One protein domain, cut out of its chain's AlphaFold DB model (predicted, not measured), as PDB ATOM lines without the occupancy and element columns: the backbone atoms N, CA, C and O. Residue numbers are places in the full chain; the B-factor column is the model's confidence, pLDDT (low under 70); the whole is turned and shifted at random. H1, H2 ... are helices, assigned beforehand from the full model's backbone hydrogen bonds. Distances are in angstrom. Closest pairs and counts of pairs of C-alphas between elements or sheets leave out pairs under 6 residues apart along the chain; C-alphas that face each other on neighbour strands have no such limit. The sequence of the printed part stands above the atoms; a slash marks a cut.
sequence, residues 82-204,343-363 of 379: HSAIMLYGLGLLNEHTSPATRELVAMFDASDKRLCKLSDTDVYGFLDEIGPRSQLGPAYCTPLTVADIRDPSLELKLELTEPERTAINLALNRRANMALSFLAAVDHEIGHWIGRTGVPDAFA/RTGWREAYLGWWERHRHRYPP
ATOM      1  N   HIS A  82       7.455 -43.776 -50.934       76.25
ATOM      2  CA  HIS A  82       8.707 -44.219 -50.316       76.25
ATOM      3  C   HIS A  82       8.587 -44.499 -48.816       76.25
ATOM      4  O   HIS A  82       9.184 -45.453 -48.313       76.25
ATOM      5  N   SER A  83       7.809 -43.694 -48.095       83.56
ATOM      6  CA  SER A  83       7.548 -43.911 -46.670       83.56
ATOM      7  C   SER A  83       6.727 -45.181 -46.462       83.56
ATOM      8  O   SER A  83       6.989 -45.939 -45.526       83.56
ATOM      9  N   ALA A  84       5.786 -45.455 -47.368       80.94
ATOM     10  CA  ALA A  84       4.991 -46.671 -47.343       80.94
ATOM     11  C   ALA A  84       5.821 -47.911 -47.648       80.94
ATOM     12  O   ALA A  84       5.722 -48.895 -46.916       80.94
ATOM     13  N   ILE A  85       6.704 -47.853 -48.645       76.00
ATOM     14  CA  ILE A  85       7.603 -48.971 -48.928       76.00
ATOM     15  C   ILE A  85       8.577 -49.196 -47.765       76.00
ATOM     16  O   ILE A  85       8.862 -50.344 -47.430       76.00
ATOM     17  N   MET A  86       9.063 -48.138 -47.102       79.19
ATOM     18  CA  MET A  86       9.907 -48.291 -45.913       79.19
ATOM     19  C   MET A  86       9.170 -49.061 -44.804       79.19
ATOM     20  O   MET A  86       9.707 -50.040 -44.287       79.19
ATOM     21  N   LEU A  87       7.929 -48.680 -44.469       78.12
ATOM     22  CA  LEU A  87       7.125 -49.407 -43.474       78.12
ATOM     23  C   LEU A  87       6.790 -50.836 -43.899       78.12
ATOM     24  O   LEU A  87       6.851 -51.749 -43.076       78.12
ATOM     25  N   TYR A  88       6.444 -51.027 -45.172       75.56
ATOM     26  CA  TYR A  88       6.177 -52.341 -45.749       75.56
ATOM     27  C   TYR A  88       7.398 -53.237 -45.624       75.56
ATOM     28  O   TYR A  88       7.308 -54.352 -45.120       75.56
ATOM     29  N   GLY A  89       8.570 -52.708 -45.971       69.06
ATOM     30  CA  GLY A  89       9.818 -53.423 -45.814       69.06
ATOM     31  C   GLY A  89      10.065 -53.819 -44.375       69.06
ATOM     32  O   GLY A  89      10.467 -54.954 -44.148       69.06
ATOM     33  N   LEU A  90       9.811 -52.937 -43.411       75.06
ATOM     34  CA  LEU A  90       9.922 -53.246 -41.982       75.06
ATOM     35  C   LEU A  90       8.886 -54.274 -41.480       75.06
ATOM     36  O   LEU A  90       8.918 -54.614 -40.302       75.06
ATOM     37  N   GLY A  91       7.983 -54.763 -42.336       72.56
ATOM     38  CA  GLY A  91       6.913 -55.692 -41.967       72.56
ATOM     39  C   GLY A  91       5.771 -55.032 -41.190       72.56
ATOM     40  O   GLY A  91       4.916 -55.726 -40.643       72.56
ATOM     41  N   LEU A  92       5.751 -53.696 -41.128       77.12
ATOM     42  CA  LEU A  92       4.802 -52.913 -40.333       77.12
ATOM     43  C   LEU A  92       3.638 -52.358 -41.157       77.12
ATOM     44  O   LEU A  92       2.676 -51.870 -40.565       77.12
ATOM     45  N   LEU A  93       3.707 -52.420 -42.493       74.56
ATOM     46  CA  LEU A  93       2.601 -52.073 -43.388       74.56
ATOM     47  C   LEU A  93       1.961 -53.342 -43.971       74.56
ATOM     48  O   LEU A  93       2.495 -53.943 -44.893       74.56
ATOM     49  N   ASN A  94       0.823 -53.747 -43.422       75.69
ATOM     50  CA  ASN A  94      -0.001 -54.882 -43.832       75.69
ATOM     51  C   ASN A  94      -1.478 -54.581 -43.513       75.69
ATOM     52  O   ASN A  94      -1.807 -53.466 -43.106       75.69
ATOM     53  N   GLU A  95      -2.381 -55.547 -43.682       76.44
ATOM     54  CA  GLU A  95      -3.824 -55.406 -43.415       76.44
ATOM     55  C   GLU A  95      -4.176 -55.036 -41.963       76.44
ATOM     56  O   GLU A  95      -5.215 -54.421 -41.710       76.44
ATOM     57  N   HIS A  96      -3.274 -55.291 -41.019       78.38
ATOM     58  CA  HIS A  96      -3.469 -54.976 -39.613       78.38
ATOM     59  C   HIS A  96      -2.794 -53.671 -39.168       78.38
ATOM     60  O   HIS A  96      -2.891 -53.310 -37.996       78.38
ATOM     61  N   THR A  97      -2.099 -52.957 -40.052       85.12
ATOM     62  CA  THR A  97      -1.498 -51.658 -39.715       85.12
ATOM     63  C   THR A  97      -2.549 -50.652 -39.280       85.12
ATOM     64  O   THR A  97      -3.607 -50.538 -39.907       85.12
ATOM     65  N   SER A  98      -2.229 -49.872 -38.249       89.75
ATOM     66  CA  SER A  98      -3.128 -48.841 -37.732       89.75
ATOM     67  C   SER A  98      -3.526 -47.842 -38.834       89.75
ATOM     68  O   SER A  98      -2.651 -47.374 -39.574       89.75
ATOM     69  N   PRO A  99      -4.811 -47.438 -38.931       91.19
ATOM     70  CA  PRO A  99      -5.251 -46.414 -39.884       91.19
ATOM     71  C   PRO A  99      -4.434 -45.119 -39.781       91.19
ATOM     72  O   PRO A  99      -4.019 -44.574 -40.800       91.19
ATOM     73  N   ALA A 100      -4.093 -44.704 -38.556       92.44
ATOM     74  CA  ALA A 100      -3.259 -43.533 -38.292       92.44
ATOM     75  C   ALA A 100      -1.889 -43.594 -38.995       92.44
ATOM     76  O   ALA A 100      -1.457 -42.605 -39.591       92.44
ATOM     77  N   THR A 101      -1.231 -44.759 -38.973       92.38
ATOM     78  CA  THR A 101       0.053 -44.989 -39.651       92.38
ATOM     79  C   THR A 101      -0.105 -44.909 -41.170       92.38
ATOM     80  O   THR A 101       0.692 -44.246 -41.834       92.38
ATOM     81  N   ARG A 102      -1.148 -45.541 -41.728       90.56
ATOM     82  CA  ARG A 102      -1.418 -45.516 -43.178       90.56
ATOM     83  C   ARG A 102      -1.681 -44.101 -43.686       90.56
ATOM     84  O   ARG A 102      -1.088 -43.690 -44.679       90.56
ATOM     85  N   GLU A 103      -2.532 -43.353 -42.988       92.88
ATOM     86  CA  GLU A 103      -2.856 -41.961 -43.312       92.88
ATOM     87  C   GLU A 103      -1.620 -41.062 -43.266       92.88
ATOM     88  O   GLU A 103      -1.383 -40.286 -44.191       92.88
ATOM     89  N   LEU A 104      -0.811 -41.176 -42.204       94.19
ATOM     90  CA  LEU A 104       0.410 -40.387 -42.037       94.19
ATOM     91  C   LEU A 104       1.376 -40.603 -43.201       94.19
ATOM     92  O   LEU A 104       1.910 -39.652 -43.769       94.19
ATOM     93  N   VAL A 105       1.596 -41.863 -43.551       91.44
ATOM     94  CA  VAL A 105       2.521 -42.233 -44.611       91.44
ATOM     95  C   VAL A 105       2.008 -41.810 -45.983       91.44
ATOM     96  O   VAL A 105       2.767 -41.211 -46.741       91.44
ATOM     97  N   ALA A 106       0.721 -42.015 -46.274       91.38
ATOM     98  CA  ALA A 106       0.109 -41.523 -47.507       91.38
ATOM     99  C   ALA A 106       0.240 -39.996 -47.630       91.38
ATOM    100  O   ALA A 106       0.535 -39.473 -48.705       91.38
ATOM    101  N   MET A 107       0.080 -39.278 -46.517       93.88
ATOM    102  CA  MET A 107       0.245 -37.830 -46.455       93.88
ATOM    103  C   MET A 107       1.702 -37.400 -46.721       93.88
ATOM    104  O   MET A 107       1.930 -36.455 -47.484       93.88
ATOM    105  N   PHE A 108       2.693 -38.084 -46.140       93.50
ATOM    106  CA  PHE A 108       4.111 -37.816 -46.415       93.50
ATOM    107  C   PHE A 108       4.485 -38.099 -47.862       93.50
ATOM    108  O   PHE A 108       5.096 -37.248 -48.507       93.50
ATOM    109  N   ASP A 109       4.051 -39.238 -48.391       88.88
ATOM    110  CA  ASP A 109       4.330 -39.624 -49.768       88.88
ATOM    111  C   ASP A 109       3.654 -38.676 -50.768       88.88
ATOM    112  O   ASP A 109       4.248 -38.326 -51.788       88.88
ATOM    113  N   ALA A 110       2.458 -38.164 -50.457       90.19
ATOM    114  CA  ALA A 110       1.808 -37.127 -51.253       90.19
ATOM    115  C   ALA A 110       2.584 -35.797 -51.244       90.19
ATOM    116  O   ALA A 110       2.701 -35.161 -52.293       90.19
ATOM    117  N   SER A 111       3.132 -35.377 -50.095       89.12
ATOM    118  CA  SER A 111       3.961 -34.162 -50.008       89.12
ATOM    119  C   SER A 111       5.275 -34.311 -50.764       89.12
ATOM    120  O   SER A 111       5.609 -33.442 -51.571       89.12
ATOM    121  N   ASP A 112       5.974 -35.435 -50.599       83.56
ATOM    122  CA  ASP A 112       7.181 -35.709 -51.378       83.56
ATOM    123  C   ASP A 112       6.861 -35.758 -52.881       83.56
ATOM    124  O   ASP A 112       7.548 -35.106 -53.659       83.56
ATOM    125  N   LYS A 113       5.758 -36.397 -53.301       84.06
ATOM    126  CA  LYS A 113       5.325 -36.425 -54.712       84.06
ATOM    127  C   LYS A 113       5.012 -35.038 -55.275       84.06
ATOM    128  O   LYS A 113       5.290 -34.800 -56.448       84.06
ATOM    129  N   ARG A 114       4.430 -34.126 -54.487       85.31
ATOM    130  CA  ARG A 114       4.212 -32.734 -54.920       85.31
ATOM    131  C   ARG A 114       5.537 -32.020 -55.135       85.31
ATOM    132  O   ARG A 114       5.742 -31.492 -56.220       85.31
ATOM    133  N   LEU A 115       6.462 -32.120 -54.179       79.38
ATOM    134  CA  LEU A 115       7.826 -31.606 -54.333       79.38
ATOM    135  C   LEU A 115       8.564 -32.246 -55.518       79.38
ATOM    136  O   LEU A 115       9.423 -31.608 -56.119       79.38
ATOM    137  N   CYS A 116       8.241 -33.495 -55.878       74.31
ATOM    138  CA  CYS A 116       8.813 -34.145 -57.055       74.31
ATOM    139  C   CYS A 116       8.357 -33.578 -58.393       74.31
ATOM    140  O   CYS A 116       9.096 -33.679 -59.364       74.31
ATOM    141  N   LYS A 117       7.160 -32.998 -58.447       80.12
ATOM    142  CA  LYS A 117       6.558 -32.497 -59.687       80.12
ATOM    143  C   LYS A 117       6.890 -31.038 -59.986       80.12
ATOM    144  O   LYS A 117       6.578 -30.576 -61.081       80.12
ATOM    145  N   LEU A 118       7.454 -30.315 -59.022       72.44
ATOM    146  CA  LEU A 118       7.871 -28.930 -59.213       72.44
ATOM    147  C   LEU A 118       9.074 -28.877 -60.158       72.44
ATOM    148  O   LEU A 118       9.956 -29.735 -60.081       72.44
ATOM    149  N   SER A 119       9.115 -27.878 -61.041       72.00
ATOM    150  CA  SER A 119      10.311 -27.631 -61.847       72.00
ATOM    151  C   SER A 119      11.424 -27.054 -60.974       72.00
ATOM    152  O   SER A 119      11.159 -26.353 -59.998       72.00
ATOM    153  N   ASP A 120      12.680 -27.259 -61.375       63.88
ATOM    154  CA  ASP A 120      13.849 -26.697 -60.676       63.88
ATOM    155  C   ASP A 120      13.845 -25.154 -60.620       63.88
ATOM    156  O   ASP A 120      14.594 -24.543 -59.861       63.88
ATOM    157  N   THR A 121      13.000 -24.512 -61.431       66.75
ATOM    158  CA  THR A 121      12.822 -23.057 -61.501       66.75
ATOM    159  C   THR A 121      11.648 -22.537 -60.664       66.75
ATOM    160  O   THR A 121      11.525 -21.323 -60.496       66.75
ATOM    161  N   ASP A 122      10.787 -23.410 -60.132       70.44
ATOM    162  CA  ASP A 122       9.591 -23.025 -59.373       70.44
ATOM    163  C   ASP A 122       9.889 -22.844 -57.876       70.44
ATOM    164  O   ASP A 122       9.498 -23.630 -57.009       70.44
ATOM    165  N   VAL A 123      10.615 -21.768 -57.567       68.62
ATOM    166  CA  VAL A 123      11.014 -21.423 -56.194       68.62
ATOM    167  C   VAL A 123       9.798 -21.137 -55.303       68.62
ATOM    168  O   VAL A 123       9.782 -21.536 -54.140       68.62
ATOM    169  N   TYR A 124       8.768 -20.467 -55.827       73.31
ATOM    170  CA  TYR A 124       7.577 -20.118 -55.045       73.31
ATOM    171  C   TYR A 124       6.721 -21.345 -54.732       73.31
ATOM    172  O   TYR A 124       6.339 -21.523 -53.577       73.31
ATOM    173  N   GLY A 125       6.501 -22.227 -55.712       76.75
ATOM    174  CA  GLY A 125       5.828 -23.505 -55.489       76.75
ATOM    175  C   GLY A 125       6.572 -24.376 -54.479       76.75
ATOM    176  O   GLY A 125       5.946 -24.993 -53.615       76.75
ATOM    177  N   PHE A 126       7.912 -24.364 -54.509       78.44
ATOM    178  CA  PHE A 126       8.722 -25.054 -53.505       78.44
ATOM    179  C   PHE A 126       8.491 -24.476 -52.106       78.44
ATOM    180  O   PHE A 126       8.158 -25.229 -51.192       78.44
ATOM    181  N   LEU A 127       8.614 -23.155 -51.938       76.19
ATOM    182  CA  LEU A 127       8.419 -22.478 -50.653       76.19
ATOM    183  C   LEU A 127       7.005 -22.669 -50.088       76.19
ATOM    184  O   LEU A 127       6.859 -22.889 -48.885       76.19
ATOM    185  N   ASP A 128       5.977 -22.635 -50.935       83.25
ATOM    186  CA  ASP A 128       4.598 -22.876 -50.512       83.25
ATOM    187  C   ASP A 128       4.376 -24.332 -50.078       83.25
ATOM    188  O   ASP A 128       3.735 -24.575 -49.048       83.25
ATOM    189  N   GLU A 129       4.955 -25.309 -50.788       85.62
ATOM    190  CA  GLU A 129       4.854 -26.716 -50.395       85.62
ATOM    191  C   GLU A 129       5.670 -27.022 -49.138       85.62
ATOM    192  O   GLU A 129       5.237 -27.864 -48.358       85.62
ATOM    193  N   ILE A 130       6.804 -26.356 -48.882       82.06
ATOM    194  CA  ILE A 130       7.585 -26.576 -47.650       82.06
ATOM    195  C   ILE A 130       7.131 -25.707 -46.470       82.06
ATOM    196  O   ILE A 130       7.505 -25.982 -45.326       82.06
ATOM    197  N   GLY A 131       6.295 -24.705 -46.725       82.94
ATOM    198  CA  GLY A 131       5.802 -23.752 -45.740       82.94
ATOM    199  C   GLY A 131       4.587 -24.218 -44.927       82.94
ATOM    200  O   GLY A 131       3.989 -25.271 -45.186       82.94
ATOM    201  N   PRO A 132       4.172 -23.405 -43.936       86.81
ATOM    202  CA  PRO A 132       3.097 -23.746 -43.000       86.81
ATOM    203  C   PRO A 132       1.716 -23.858 -43.658       86.81
ATOM    204  O   PRO A 132       0.810 -24.453 -43.080       86.81
ATOM    205  N   ARG A 133       1.558 -23.295 -44.864       85.69
ATOM    206  CA  ARG A 133       0.326 -23.346 -45.666       85.69
ATOM    207  C   ARG A 133       0.197 -24.621 -46.503       85.69
ATOM    208  O   ARG A 133      -0.833 -24.823 -47.137       85.69
ATOM    209  N   SER A 134       1.225 -25.469 -46.518       90.00
ATOM    210  CA  SER A 134       1.185 -26.745 -47.232       90.00
ATOM    211  C   SER A 134       0.117 -27.687 -46.669       90.00
ATOM    212  O   SER A 134      -0.301 -27.556 -45.519       90.00
ATOM    213  N   GLN A 135      -0.251 -28.714 -47.436       87.69
ATOM    214  CA  GLN A 135      -1.231 -29.713 -46.991       87.69
ATOM    215  C   GLN A 135      -0.768 -30.552 -45.786       87.69
ATOM    216  O   GLN A 135      -1.610 -31.140 -45.116       87.69
ATOM    217  N   LEU A 136       0.540 -30.611 -45.485       88.75
ATOM    218  CA  LEU A 136       1.021 -31.225 -44.236       88.75
ATOM    219  C   LEU A 136       0.616 -30.402 -43.004       88.75
ATOM    220  O   LEU A 136       0.491 -30.942 -41.906       88.75
ATOM    221  N   GLY A 137       0.410 -29.099 -43.186       90.12
ATOM    222  CA  GLY A 137       0.054 -28.163 -42.134       90.12
ATOM    223  C   GLY A 137       1.252 -27.590 -41.364       90.12
ATOM    224  O   GLY A 137       2.401 -28.015 -41.531       90.12
ATOM    225  N   PRO A 138       0.986 -26.612 -40.483       90.69
ATOM    226  CA  PRO A 138       2.015 -25.803 -39.828       90.69
ATOM    227  C   PRO A 138       2.858 -26.568 -38.802       90.69
ATOM    228  O   PRO A 138       3.993 -26.174 -38.541       90.69
ATOM    229  N   ALA A 139       2.347 -27.676 -38.254       91.00
ATOM    230  CA  ALA A 139       3.058 -28.494 -37.268       91.00
ATOM    231  C   ALA A 139       4.377 -29.073 -37.811       91.00
ATOM    232  O   ALA A 139       5.318 -29.288 -37.053       91.00
ATOM    233  N   TYR A 140       4.469 -29.294 -39.126       91.81
ATOM    234  CA  TYR A 140       5.688 -29.784 -39.770       91.81
ATOM    235  C   TYR A 140       6.684 -28.675 -40.100       91.81
ATOM    236  O   TYR A 140       7.784 -28.974 -40.537       91.81
ATOM    237  N   CYS A 141       6.332 -27.412 -39.884       86.81
ATOM    238  CA  CYS A 141       7.209 -26.266 -40.123       86.81
ATOM    239  C   CYS A 141       7.655 -25.600 -38.817       86.81
ATOM    240  O   CYS A 141       8.401 -24.625 -38.858       86.81
ATOM    241  N   THR A 142       7.185 -26.090 -37.665       85.94
ATOM    242  CA  THR A 142       7.549 -25.542 -36.360       85.94
ATOM    243  C   THR A 142       9.056 -25.703 -36.132       85.94
ATOM    244  O   THR A 142       9.560 -26.825 -36.261       85.94
ATOM    245  N   PRO A 143       9.778 -24.614 -35.802       84.25
ATOM    246  CA  PRO A 143      11.193 -24.691 -35.468       84.25
ATOM    247  C   PRO A 143      11.436 -25.684 -34.333       84.25
ATOM    248  O   PRO A 143      10.717 -25.683 -33.333       84.25
ATOM    249  N   LEU A 144      12.449 -26.530 -34.496       83.62
ATOM    250  CA  LEU A 144      12.864 -27.472 -33.468       83.62
ATOM    251  C   LEU A 144      13.951 -26.844 -32.589       83.62
ATOM    252  O   LEU A 144      14.943 -26.330 -33.101       83.62
ATOM    253  N   THR A 145      13.799 -26.935 -31.268       80.62
ATOM    254  CA  THR A 145      14.833 -26.536 -30.298       80.62
ATOM    255  C   THR A 145      15.891 -27.636 -30.185       80.62
ATOM    256  O   THR A 145      16.003 -28.328 -29.177       80.62
ATOM    257  N   VAL A 146      16.625 -27.863 -31.272       76.06
ATOM    258  CA  VAL A 146      17.624 -28.933 -31.394       76.06
ATOM    259  C   VAL A 146      18.941 -28.378 -31.918       76.06
ATOM    260  O   VAL A 146      18.967 -27.341 -32.575       76.06
ATOM    261  N   ALA A 147      20.037 -29.080 -31.639       68.62
ATOM    262  CA  ALA A 147      21.336 -28.767 -32.227       68.62
ATOM    263  C   ALA A 147      21.284 -28.889 -33.752       68.62
ATOM    264  O   ALA A 147      20.669 -29.847 -34.231       68.62
ATOM    265  N   ASP A 148      21.949 -27.953 -34.444       67.88
ATOM    266  CA  ASP A 148      22.000 -27.782 -35.904       67.88
ATOM    267  C   ASP A 148      21.606 -29.033 -36.693       67.88
ATOM    268  O   ASP A 148      22.250 -30.079 -36.610       67.88
ATOM    269  N   ILE A 149      20.545 -28.921 -37.490       69.31
ATOM    270  CA  ILE A 149      20.102 -30.023 -38.342       69.31
ATOM    271  C   ILE A 149      21.151 -30.207 -39.434       69.31
ATOM    272  O   ILE A 149      21.430 -29.279 -40.197       69.31
ATOM    273  N   ARG A 150      21.721 -31.411 -39.533       62.66
ATOM    274  CA  ARG A 150      22.646 -31.740 -40.620       62.66
ATOM    275  C   ARG A 150      21.958 -31.509 -41.964       62.66
ATOM    276  O   ARG A 150      20.932 -32.124 -42.257       62.66
ATOM    277  N   ASP A 151      22.559 -30.680 -42.805       52.69
ATOM    278  CA  ASP A 151      22.239 -30.676 -44.226       52.69
ATOM    279  C   ASP A 151      23.075 -31.776 -44.899       52.69
ATOM    280  O   ASP A 151      24.308 -31.757 -44.814       52.69
ATOM    281  N   PRO A 152      22.455 -32.745 -45.585       46.84
ATOM    282  CA  PRO A 152      23.188 -33.740 -46.367       46.84
ATOM    283  C   PRO A 152      24.048 -33.121 -47.473       46.84
ATOM    284  O   PRO A 152      24.948 -33.782 -47.990       46.84
ATOM    285  N   SER A 153      23.770 -31.869 -47.846       44.91
ATOM    286  CA  SER A 153      24.511 -31.101 -48.836       44.91
ATOM    287  C   SER A 153      25.613 -30.208 -48.240       44.91
ATOM    288  O   SER A 153      26.474 -29.770 -48.996       44.91
ATOM    289  N   LEU A 154      25.703 -30.024 -46.909       41.12
ATOM    290  CA  LEU A 154      26.647 -29.087 -46.248       41.12
ATOM    291  C   LEU A 154      28.136 -29.499 -46.247       41.12
ATOM    292  O   LEU A 154      28.957 -28.831 -45.621       41.12
ATOM    293  N   GLU A 155      28.553 -30.513 -47.013       46.94
ATOM    294  CA  GLU A 155      29.967 -30.574 -47.442       46.94
ATOM    295  C   GLU A 155      30.312 -29.454 -48.453       46.94
ATOM    296  O   GLU A 155      31.479 -29.239 -48.792       46.94
ATOM    297  N   LEU A 156      29.312 -28.696 -48.909       45.72
ATOM    298  CA  LEU A 156      29.450 -27.521 -49.754       45.72
ATOM    299  C   LEU A 156      29.605 -26.230 -48.944       45.72
ATOM    300  O   LEU A 156      28.652 -25.706 -48.375       45.72
ATOM    301  N   LYS A 157      30.813 -25.660 -48.978       46.16
ATOM    302  CA  LYS A 157      31.075 -24.266 -48.592       46.16
ATOM    303  C   LYS A 157      30.450 -23.315 -49.622       46.16
ATOM    304  O   LYS A 157      31.153 -22.839 -50.510       46.16
ATOM    305  N   LEU A 158      29.142 -23.084 -49.549       53.00
ATOM    306  CA  LEU A 158      28.464 -22.073 -50.364       53.00
ATOM    307  C   LEU A 158      28.209 -20.820 -49.529       53.00
ATOM    308  O   LEU A 158      27.699 -20.896 -48.412       53.00
ATOM    309  N   GLU A 159      28.570 -19.663 -50.080       56.66
ATOM    310  CA  GLU A 159      28.126 -18.367 -49.575       56.66
ATOM    311  C   GLU A 159      26.668 -18.178 -50.005       56.66
ATOM    312  O   GLU A 159      26.382 -17.995 -51.185       56.66
ATOM    313  N   LEU A 160      25.747 -18.303 -49.050       60.59
ATOM    314  CA  LEU A 160      24.305 -18.231 -49.290       60.59
ATOM    315  C   LEU A 160      23.769 -16.832 -48.978       60.59
ATOM    316  O   LEU A 160      24.155 -16.212 -47.981       60.59
ATOM    317  N   THR A 161      22.825 -16.367 -49.791       68.25
ATOM    318  CA  THR A 161      22.030 -15.160 -49.532       68.25
ATOM    319  C   THR A 161      21.016 -15.391 -48.396       68.25
ATOM    320  O   THR A 161      20.675 -16.528 -48.064       68.25
ATOM    321  N   GLU A 162      20.497 -14.322 -47.778       68.88
ATOM    322  CA  GLU A 162      19.476 -14.421 -46.709       68.88
ATOM    323  C   GLU A 162      18.211 -15.220 -47.103       68.88
ATOM    324  O   GLU A 162      17.766 -16.069 -46.319       68.88
ATOM    325  N   PRO A 163      17.631 -15.032 -48.306       63.56
ATOM    326  CA  PRO A 163      16.488 -15.832 -48.747       63.56
ATOM    327  C   PRO A 163      16.816 -17.324 -48.884       63.56
ATOM    328  O   PRO A 163      16.018 -18.169 -48.479       63.56
ATOM    329  N   GLU A 164      18.001 -17.659 -49.399       64.44
ATOM    330  CA  GLU A 164      18.452 -19.049 -49.543       64.44
ATOM    331  C   GLU A 164      18.665 -19.705 -48.177       64.44
ATOM    332  O   GLU A 164      18.194 -20.820 -47.951       64.44
ATOM    333  N   ARG A 165      19.284 -18.989 -47.225       67.19
ATOM    334  CA  ARG A 165      19.411 -19.450 -45.833       67.19
ATOM    335  C   ARG A 165      18.052 -19.730 -45.199       67.19
ATOM    336  O   ARG A 165      17.869 -20.762 -44.555       67.19
ATOM    337  N   THR A 166      17.085 -18.841 -45.410       68.69
ATOM    338  CA  THR A 166      15.721 -18.999 -44.882       68.69
ATOM    339  C   THR A 166      15.028 -20.230 -45.473       68.69
ATOM    340  O   THR A 166      14.448 -21.027 -44.730       68.69
ATOM    341  N   ALA A 167      15.129 -20.429 -46.790       69.94
ATOM    342  CA  ALA A 167      14.563 -21.590 -47.474       69.94
ATOM    343  C   ALA A 167      15.189 -22.910 -46.990       69.94
ATOM    344  O   ALA A 167      14.470 -23.878 -46.729       69.94
ATOM    345  N   ILE A 168      16.513 -22.935 -46.809       72.69
ATOM    346  CA  ILE A 168      17.250 -24.097 -46.295       72.69
ATOM    347  C   ILE A 168      16.815 -24.422 -44.866       72.69
ATOM    348  O   ILE A 168      16.451 -25.562 -44.586       72.69
ATOM    349  N   ASN A 169      16.757 -23.433 -43.974       75.31
ATOM    350  CA  ASN A 169      16.328 -23.654 -42.591       75.31
ATOM    351  C   ASN A 169      14.897 -24.202 -42.506       75.31
ATOM    352  O   ASN A 169      14.616 -25.088 -41.696       75.31
ATOM    353  N   LEU A 170      13.992 -23.711 -43.356       77.06
ATOM    354  CA  LEU A 170      12.624 -24.217 -43.437       77.06
ATOM    355  C   LEU A 170      12.590 -25.666 -43.946       77.06
ATOM    356  O   LEU A 170      11.908 -26.511 -43.365       77.06
ATOM    357  N   ALA A 171      13.365 -25.974 -44.989       80.56
ATOM    358  CA  ALA A 171      13.491 -27.319 -45.537       80.56
ATOM    359  C   ALA A 171      14.053 -28.315 -44.509       80.56
ATOM    360  O   ALA A 171      13.505 -29.408 -44.348       80.56
ATOM    361  N   LEU A 172      15.106 -27.933 -43.782       79.38
ATOM    362  CA  LEU A 172      15.735 -28.756 -42.749       79.38
ATOM    363  C   LEU A 172      14.782 -29.014 -41.576       79.38
ATOM    364  O   LEU A 172      14.606 -30.167 -41.178       79.38
ATOM    365  N   ASN A 173      14.097 -27.979 -41.079       83.94
ATOM    366  CA  ASN A 173      13.088 -28.135 -40.026       83.94
ATOM    367  C   ASN A 173      11.933 -29.035 -40.474       83.94
ATOM    368  O   ASN A 173      11.498 -29.904 -39.716       83.94
ATOM    369  N   ARG A 174      11.458 -28.877 -41.715       87.88
ATOM    370  CA  ARG A 174      10.398 -29.727 -42.260       87.88
ATOM    371  C   ARG A 174      10.820 -31.179 -42.361       87.88
ATOM    372  O   ARG A 174      10.110 -32.069 -41.892       87.88
ATOM    373  N   ARG A 175      12.002 -31.416 -42.923       88.38
ATOM    374  CA  ARG A 175      12.622 -32.737 -43.023       88.38
ATOM    375  C   ARG A 175      12.731 -33.405 -41.651       88.38
ATOM    376  O   ARG A 175      12.335 -34.562 -41.516       88.38
ATOM    377  N   ALA A 176      13.218 -32.687 -40.640       90.31
ATOM    378  CA  ALA A 176      13.355 -33.211 -39.285       90.31
ATOM    379  C   ALA A 176      11.995 -33.526 -38.644       90.31
ATOM    380  O   ALA A 176      11.809 -34.626 -38.130       90.31
ATOM    381  N   ASN A 177      11.011 -32.627 -38.740       93.50
ATOM    382  CA  ASN A 177       9.665 -32.872 -38.217       93.50
ATOM    383  C   ASN A 177       8.985 -34.083 -38.873       93.50
ATOM    384  O   ASN A 177       8.409 -34.914 -38.172       93.50
ATOM    385  N   MET A 178       9.077 -34.220 -40.202       94.88
ATOM    386  CA  MET A 178       8.545 -35.393 -40.910       94.88
ATOM    387  C   MET A 178       9.210 -36.685 -40.427       94.88
ATOM    388  O   MET A 178       8.521 -37.664 -40.156       94.88
ATOM    389  N   ALA A 179      10.536 -36.684 -40.267       94.31
ATOM    390  CA  ALA A 179      11.276 -37.852 -39.802       94.31
ATOM    391  C   ALA A 179      10.939 -38.228 -38.353       94.31
ATOM    392  O   ALA A 179      10.687 -39.395 -38.074       94.31
ATOM    393  N   LEU A 180      10.872 -37.259 -37.435       95.75
ATOM    394  CA  LEU A 180      10.495 -37.506 -36.038       95.75
ATOM    395  C   LEU A 180       9.053 -38.018 -35.921       95.75
ATOM    396  O   LEU A 180       8.795 -38.963 -35.180       95.75
ATOM    397  N   SER A 181       8.131 -37.446 -36.700       96.69
ATOM    398  CA  SER A 181       6.743 -37.904 -36.791       96.69
ATOM    399  C   SER A 181       6.638 -39.327 -37.359       96.69
ATOM    400  O   SER A 181       5.910 -40.154 -36.815       96.69
ATOM    401  N   PHE A 182       7.419 -39.650 -38.398       96.12
ATOM    402  CA  PHE A 182       7.514 -41.003 -38.951       96.12
ATOM    403  C   PHE A 182       8.037 -42.008 -37.915       96.12
ATOM    404  O   PHE A 182       7.432 -43.058 -37.713       96.12
ATOM    405  N   LEU A 183       9.126 -41.675 -37.215       95.94
ATOM    406  CA  LEU A 183       9.703 -42.524 -36.167       95.94
ATOM    407  C   LEU A 183       8.728 -42.756 -35.009       95.94
ATOM    408  O   LEU A 183       8.649 -43.868 -34.496       95.94
ATOM    409  N   ALA A 184       7.978 -41.731 -34.607       95.50
ATOM    410  CA  ALA A 184       6.946 -41.850 -33.584       95.50
ATOM    411  C   ALA A 184       5.830 -42.826 -33.995       95.50
ATOM    412  O   ALA A 184       5.447 -43.682 -33.201       95.50
ATOM    413  N   ALA A 185       5.349 -42.741 -35.238       94.88
ATOM    414  CA  ALA A 185       4.341 -43.662 -35.761       94.88
ATOM    415  C   ALA A 185       4.847 -45.110 -35.842       94.88
ATOM    416  O   ALA A 185       4.140 -46.035 -35.443       94.88
ATOM    417  N   VAL A 186       6.089 -45.308 -36.302       93.00
ATOM    418  CA  VAL A 186       6.747 -46.626 -36.309       93.00
ATOM    419  C   VAL A 186       6.819 -47.210 -34.897       93.00
ATOM    420  O   VAL A 186       6.524 -48.387 -34.716       93.00
ATOM    421  N   ASP A 187       7.189 -46.409 -33.896       92.94
ATOM    422  CA  ASP A 187       7.314 -46.875 -32.508       92.94
ATOM    423  C   ASP A 187       5.977 -47.371 -31.934       92.94
ATOM    424  O   ASP A 187       5.903 -48.462 -31.362       92.94
ATOM    425  N   HIS A 188       4.896 -46.613 -32.156       91.12
ATOM    426  CA  HIS A 188       3.547 -47.037 -31.767       91.12
ATOM    427  C   HIS A 188       3.137 -48.336 -32.468       91.12
ATOM    428  O   HIS A 188       2.636 -49.257 -31.819       91.12
ATOM    429  N   GLU A 189       3.412 -48.458 -33.770       89.06
ATOM    430  CA  GLU A 189       3.079 -49.655 -34.549       89.06
ATOM    431  C   GLU A 189       3.849 -50.900 -34.073       89.06
ATOM    432  O   GLU A 189       3.268 -51.986 -33.999       89.06
ATOM    433  N   ILE A 190       5.121 -50.753 -33.679       86.56
ATOM    434  CA  ILE A 190       5.916 -51.844 -33.091       86.56
ATOM    435  C   ILE A 190       5.242 -52.369 -31.825       86.56
ATOM    436  O   ILE A 190       5.084 -53.580 -31.676       86.56
ATOM    437  N   GLY A 191       4.807 -51.488 -30.923       78.38
ATOM    438  CA  GLY A 191       4.153 -51.936 -29.694       78.38
ATOM    439  C   GLY A 191       2.833 -52.670 -29.943       78.38
ATOM    440  O   GLY A 191       2.568 -53.690 -29.308       78.38
ATOM    441  N   HIS A 192       2.049 -52.248 -30.938       77.62
ATOM    442  CA  HIS A 192       0.859 -52.995 -31.362       77.62
ATOM    443  C   HIS A 192       1.184 -54.341 -31.994       77.62
ATOM    444  O   HIS A 192       0.486 -55.328 -31.766       77.62
ATOM    445  N   TRP A 193       2.238 -54.408 -32.803       76.38
ATOM    446  CA  TRP A 193       2.700 -55.664 -33.378       76.38
ATOM    447  C   TRP A 193       3.151 -56.657 -32.295       76.38
ATOM    448  O   TRP A 193       2.712 -57.808 -32.310       76.38
ATOM    449  N   ILE A 194       3.918 -56.205 -31.297       71.62
ATOM    450  CA  ILE A 194       4.339 -57.035 -30.155       71.62
ATOM    451  C   ILE A 194       3.112 -57.532 -29.376       71.62
ATOM    452  O   ILE A 194       2.970 -58.734 -29.159       71.62
ATOM    453  N   GLY A 195       2.168 -56.643 -29.053       62.47
ATOM    454  CA  GLY A 195       0.937 -57.022 -28.351       62.47
ATOM    455  C   GLY A 195       0.110 -58.091 -29.081       62.47
ATOM    456  O   GLY A 195      -0.462 -58.970 -28.441       62.47
ATOM    457  N   ARG A 196       0.083 -58.073 -30.421       65.31
ATOM    458  CA  ARG A 196      -0.639 -59.067 -31.242       65.31
ATOM    459  C   ARG A 196       0.035 -60.432 -31.302       65.31
ATOM    460  O   ARG A 196      -0.648 -61.436 -31.455       65.31
ATOM    461  N   THR A 197       1.359 -60.474 -31.197       61.28
ATOM    462  CA  THR A 197       2.129 -61.729 -31.258       61.28
ATOM    463  C   THR A 197       2.153 -62.476 -29.923       61.28
ATOM    464  O   THR A 197       2.741 -63.551 -29.834       61.28
ATOM    465  N   GLY A 198       1.504 -61.935 -28.882       54.94
ATOM    466  CA  GLY A 198       1.455 -62.538 -27.546       54.94
ATOM    467  C   GLY A 198       2.799 -62.503 -26.815       54.94
ATOM    468  O   GLY A 198       2.955 -63.143 -25.775       54.94
ATOM    469  N   VAL A 199       3.773 -61.764 -27.351       59.25
ATOM    470  CA  VAL A 199       5.078 -61.561 -26.730       59.25
ATOM    471  C   VAL A 199       4.941 -60.459 -25.675       59.25
ATOM    472  O   VAL A 199       4.390 -59.401 -25.982       59.25
ATOM    473  N   PRO A 200       5.440 -60.656 -24.440       61.44
ATOM    474  CA  PRO A 200       5.443 -59.602 -23.433       61.44
ATOM    475  C   PRO A 200       6.203 -58.364 -23.925       61.44
ATOM    476  O   PRO A 200       7.403 -58.429 -24.205       61.44
ATOM    477  N   ASP A 201       5.515 -57.225 -24.012       74.25
ATOM    478  CA  ASP A 201       6.139 -55.950 -24.354       74.25
ATOM    479  C   ASP A 201       6.862 -55.378 -23.137       74.25
ATOM    480  O   ASP A 201       6.272 -54.696 -22.301       74.25
ATOM    481  N   ALA A 202       8.167 -55.633 -23.053       75.12
ATOM    482  CA  ALA A 202       8.982 -55.121 -21.959       75.12
ATOM    483  C   ALA A 202       8.985 -53.583 -21.895       75.12
ATOM    484  O   ALA A 202       9.196 -53.023 -20.824       75.12
ATOM    485  N   PHE A 203       8.727 -52.889 -23.010       80.62
ATOM    486  CA  PHE A 203       8.658 -51.431 -23.029       80.62
ATOM    487  C   PHE A 203       7.310 -50.879 -22.560       80.62
ATOM    488  O   PHE A 203       7.267 -49.702 -22.247       80.62
ATOM    489  N   ALA A 204       6.246 -51.672 -22.422       78.50
ATOM    490  CA  ALA A 204       4.991 -51.254 -21.783       78.50
ATOM    491  C   ALA A 204       4.351 -49.960 -22.337       78.50
ATOM    492  O   ALA A 204       3.810 -49.164 -21.568       78.50
ATOM    493  N   ARG A 343      22.037 -34.537 -27.438       72.50
ATOM    494  CA  ARG A 343      20.961 -35.472 -27.834       72.50
ATOM    495  C   ARG A 343      19.646 -35.273 -27.071       72.50
ATOM    496  O   ARG A 343      18.602 -35.669 -27.578       72.50
ATOM    497  N   THR A 344      19.689 -34.643 -25.900       77.25
ATOM    498  CA  THR A 344      18.547 -34.196 -25.098       77.25
ATOM    499  C   THR A 344      17.517 -33.392 -25.894       77.25
ATOM    500  O   THR A 344      16.354 -33.775 -25.894       77.25
ATOM    501  N   GLY A 345      17.907 -32.352 -26.643       81.25
ATOM    502  CA  GLY A 345      16.931 -31.563 -27.415       81.25
ATOM    503  C   GLY A 345      16.257 -32.402 -28.506       81.25
ATOM    504  O   GLY A 345      15.042 -32.365 -28.698       81.25
ATOM    505  N   TRP A 346      17.037 -33.251 -29.180       87.44
ATOM    506  CA  TRP A 346      16.516 -34.205 -30.164       87.44
ATOM    507  C   TRP A 346      15.585 -35.243 -29.533       87.44
ATOM    508  O   TRP A 346      14.576 -35.616 -30.133       87.44
ATOM    509  N   ARG A 347      15.904 -35.695 -28.316       88.69
ATOM    510  CA  ARG A 347      15.068 -36.593 -27.523       88.69
ATOM    511  C   ARG A 347      13.745 -35.928 -27.163       88.69
ATOM    512  O   ARG A 347      12.710 -36.533 -27.399       88.69
ATOM    513  N   GLU A 348      13.757 -34.698 -26.663       89.00
ATOM    514  CA  GLU A 348      12.545 -33.936 -26.341       89.00
ATOM    515  C   GLU A 348      11.667 -33.715 -27.577       89.00
ATOM    516  O   GLU A 348      10.463 -33.971 -27.538       89.00
ATOM    517  N   ALA A 349      12.265 -33.325 -28.706       91.44
ATOM    518  CA  ALA A 349      11.548 -33.163 -29.969       91.44
ATOM    519  C   ALA A 349      10.891 -34.474 -30.431       91.44
ATOM    520  O   ALA A 349       9.734 -34.480 -30.869       91.44
ATOM    521  N   TYR A 350      11.610 -35.592 -30.310       94.19
ATOM    522  CA  TYR A 350      11.081 -36.922 -30.595       94.19
ATOM    523  C   TYR A 350       9.930 -37.296 -29.649       94.19
ATOM    524  O   TYR A 350       8.869 -37.702 -30.121       94.19
ATOM    525  N   LEU A 351      10.099 -37.111 -28.336       93.50
ATOM    526  CA  LEU A 351       9.073 -37.399 -27.330       93.50
ATOM    527  C   LEU A 351       7.811 -36.557 -27.547       93.50
ATOM    528  O   LEU A 351       6.703 -37.077 -27.439       93.50
ATOM    529  N   GLY A 352       7.959 -35.289 -27.941       93.94
ATOM    530  CA  GLY A 352       6.834 -34.432 -28.305       93.94
ATOM    531  C   GLY A 352       6.046 -34.965 -29.508       93.94
ATOM    532  O   GLY A 352       4.817 -34.940 -29.501       93.94
ATOM    533  N   TRP A 353       6.726 -35.488 -30.536       95.75
ATOM    534  CA  TRP A 353       6.055 -36.169 -31.650       95.75
ATOM    535  C   TRP A 353       5.412 -37.489 -31.223       95.75
ATOM    536  O   TRP A 353       4.279 -37.763 -31.619       95.75
ATOM    537  N   TRP A 354       6.102 -38.284 -30.407       95.25
ATOM    538  CA  TRP A 354       5.591 -39.549 -29.886       95.25
ATOM    539  C   TRP A 354       4.283 -39.357 -29.109       95.25
ATOM    540  O   TRP A 354       3.298 -40.047 -29.380       95.25
ATOM    541  N   GLU A 355       4.238 -38.360 -28.226       94.00
ATOM    542  CA  GLU A 355       3.061 -38.022 -27.425       94.00
ATOM    543  C   GLU A 355       1.904 -37.502 -28.292       94.00
ATOM    544  O   GLU A 355       0.764 -37.933 -28.124       94.00
ATOM    545  N   ARG A 356       2.187 -36.649 -29.291       93.56
ATOM    546  CA  ARG A 356       1.174 -36.196 -30.267       93.56
ATOM    547  C   ARG A 356       0.504 -37.362 -30.988       93.56
ATOM    548  O   ARG A 356      -0.700 -37.325 -31.234       93.56
ATOM    549  N   HIS A 357       1.280 -38.384 -31.341       93.62
ATOM    550  CA  HIS A 357       0.756 -39.565 -32.015       93.62
ATOM    551  C   HIS A 357      -0.020 -40.479 -31.079       93.62
ATOM    552  O   HIS A 357      -1.012 -41.041 -31.528       93.62
ATOM    553  N   ARG A 358       0.350 -40.578 -29.794       91.44
ATOM    554  CA  ARG A 358      -0.233 -41.520 -28.818       91.44
ATOM    555  C   ARG A 358      -1.762 -41.573 -28.846       91.44
ATOM    556  O   ARG A 358      -2.334 -42.649 -28.770       91.44
ATOM    557  N   HIS A 359      -2.427 -40.431 -29.001       89.38
ATOM    558  CA  HIS A 359      -3.894 -40.342 -29.019       89.38
ATOM    559  C   HIS A 359      -4.566 -40.947 -30.263       89.38
ATOM    560  O   HIS A 359      -5.773 -41.170 -30.256       89.38
ATOM    561  N   ARG A 360      -3.809 -41.190 -31.337       90.50
ATOM    562  CA  ARG A 360      -4.287 -41.788 -32.594       90.50
ATOM    563  C   ARG A 360      -4.119 -43.308 -32.632       90.50
ATOM    564  O   ARG A 360      -4.558 -43.938 -33.592       90.50
ATOM    565  N   TYR A 361      -3.482 -43.877 -31.615       88.56
ATOM    566  CA  TYR A 361      -3.212 -45.301 -31.491       88.56
ATOM    567  C   TYR A 361      -3.993 -45.876 -30.304       88.56
ATOM    568  O   TYR A 361      -4.209 -45.174 -29.313       88.56
ATOM    569  N   PRO A 362      -4.449 -47.139 -30.378       82.69
ATOM    570  CA  PRO A 362      -5.017 -47.809 -29.217       82.69
ATOM    571  C   PRO A 362      -4.040 -47.787 -28.024       82.69
ATOM    572  O   PRO A 362      -2.824 -47.788 -28.219       82.69
ATOM    573  N   PRO A 363      -4.524 -47.800 -26.775       78.38
ATOM    574  CA  PRO A 363      -3.636 -47.950 -25.628       78.38
ATOM    575  C   PRO A 363      -2.918 -49.308 -25.689       78.38
ATOM    576  O   PRO A 363      -3.535 -50.334 -25.985       78.38
TER     577      PRO A 363
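AT A GLANCE: This is residues 82 to 204 and 343 to 363 of the 379 residues of an uncharacterized protein of Stenotrophomonas sp. LM091 (UniProt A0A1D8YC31). One very long straight helix, H4, makes the long axis; H1, H2 and H3 form a zigzag row of helices along one side of it, and H5 crosses it on the other side. A long link with no named element, residues 131 to 161, loops back to the beginning of H4, and its residues 153 to 159 stick out. The printed part has 144 residues with five named helices, in the order H1, H2, H3, H4, H5, and no named strand; the class is all helix. It is only just compact, close to loose, with a radius of gyration of the C-alphas of 17.1 A, and its elongated outline spans 56 by 34 by 27 A.

IN THESE COORDINATES: H1 is residues 82 to 89, 10.3 A from first to last C-alpha, and begins at C-alpha 82 at (8.707, -44.219, -50.316). H2 is residues 99 to 117, 26.9 A long, and H3 is residues 123 to 130, 10.6 A long. H4, the longest helix, is residues 162 to 196 and measures 51.4 A, from C-alpha 162 at (19.476, -14.421, -46.709) to C-alpha 196 at (-0.639, -59.067, -31.242). H5 is residues 343 to 358, 22.1 A long, and ends at C-alpha 358 at (-0.233, -41.520, -28.818).

HOW THE PARTS SIT: H2 and H4 are the hubs, touching three other helices each. They touch each other through residues 101 to 108 of H2 and 178 to 189 of H4, at a shallow tilt of 28 degrees, opposite ways; their closest C-alphas, of Thr 101 and Ala 185, are 5.9 A apart. H1 and H2 form a helical hairpin at a steep tilt of 42 degrees, with C-alphas of Ser 83 and Val 105 closest at 5.7 A. H2 and H3 form another, at a shallow tilt of 6 degrees, with C-alphas of Leu 115 and Phe 126 closest at 6.7 A. H3 touches residues 167 to 174 of H4, with C-alphas of Ile 130 and Ala 171 closest at 6.3 A. H5 touches residues 180 to 188 of H4 at a steep tilt of 59 degrees, with C-alphas of Ala 184 and Trp 354 closest at 4.6 A. H1 and H4 are close but not clearly touching, their closest C-alphas, of Leu 87 and Val 186, being 7.7 A apart. H2 and H5 are only just apart, at 8.4 A. In all five helices every O i to N i+4 pair is within hydrogen-bond range.

THE WHOLE: The two C-alphas farthest apart, of Thr 161 and Gly 198, are 56.1 A apart. Residues 205 to 342 are not printed, and C-alphas 204 and 343 are 23.3 A apart across this cut. The link from H3 to H4 is long, with 31 residues, and the link from H2 to H3 is tight. The mean pLDDT of the printed part is 79.7; 31 residues are under 70, among them residues 147 to 167 and 195 to 200.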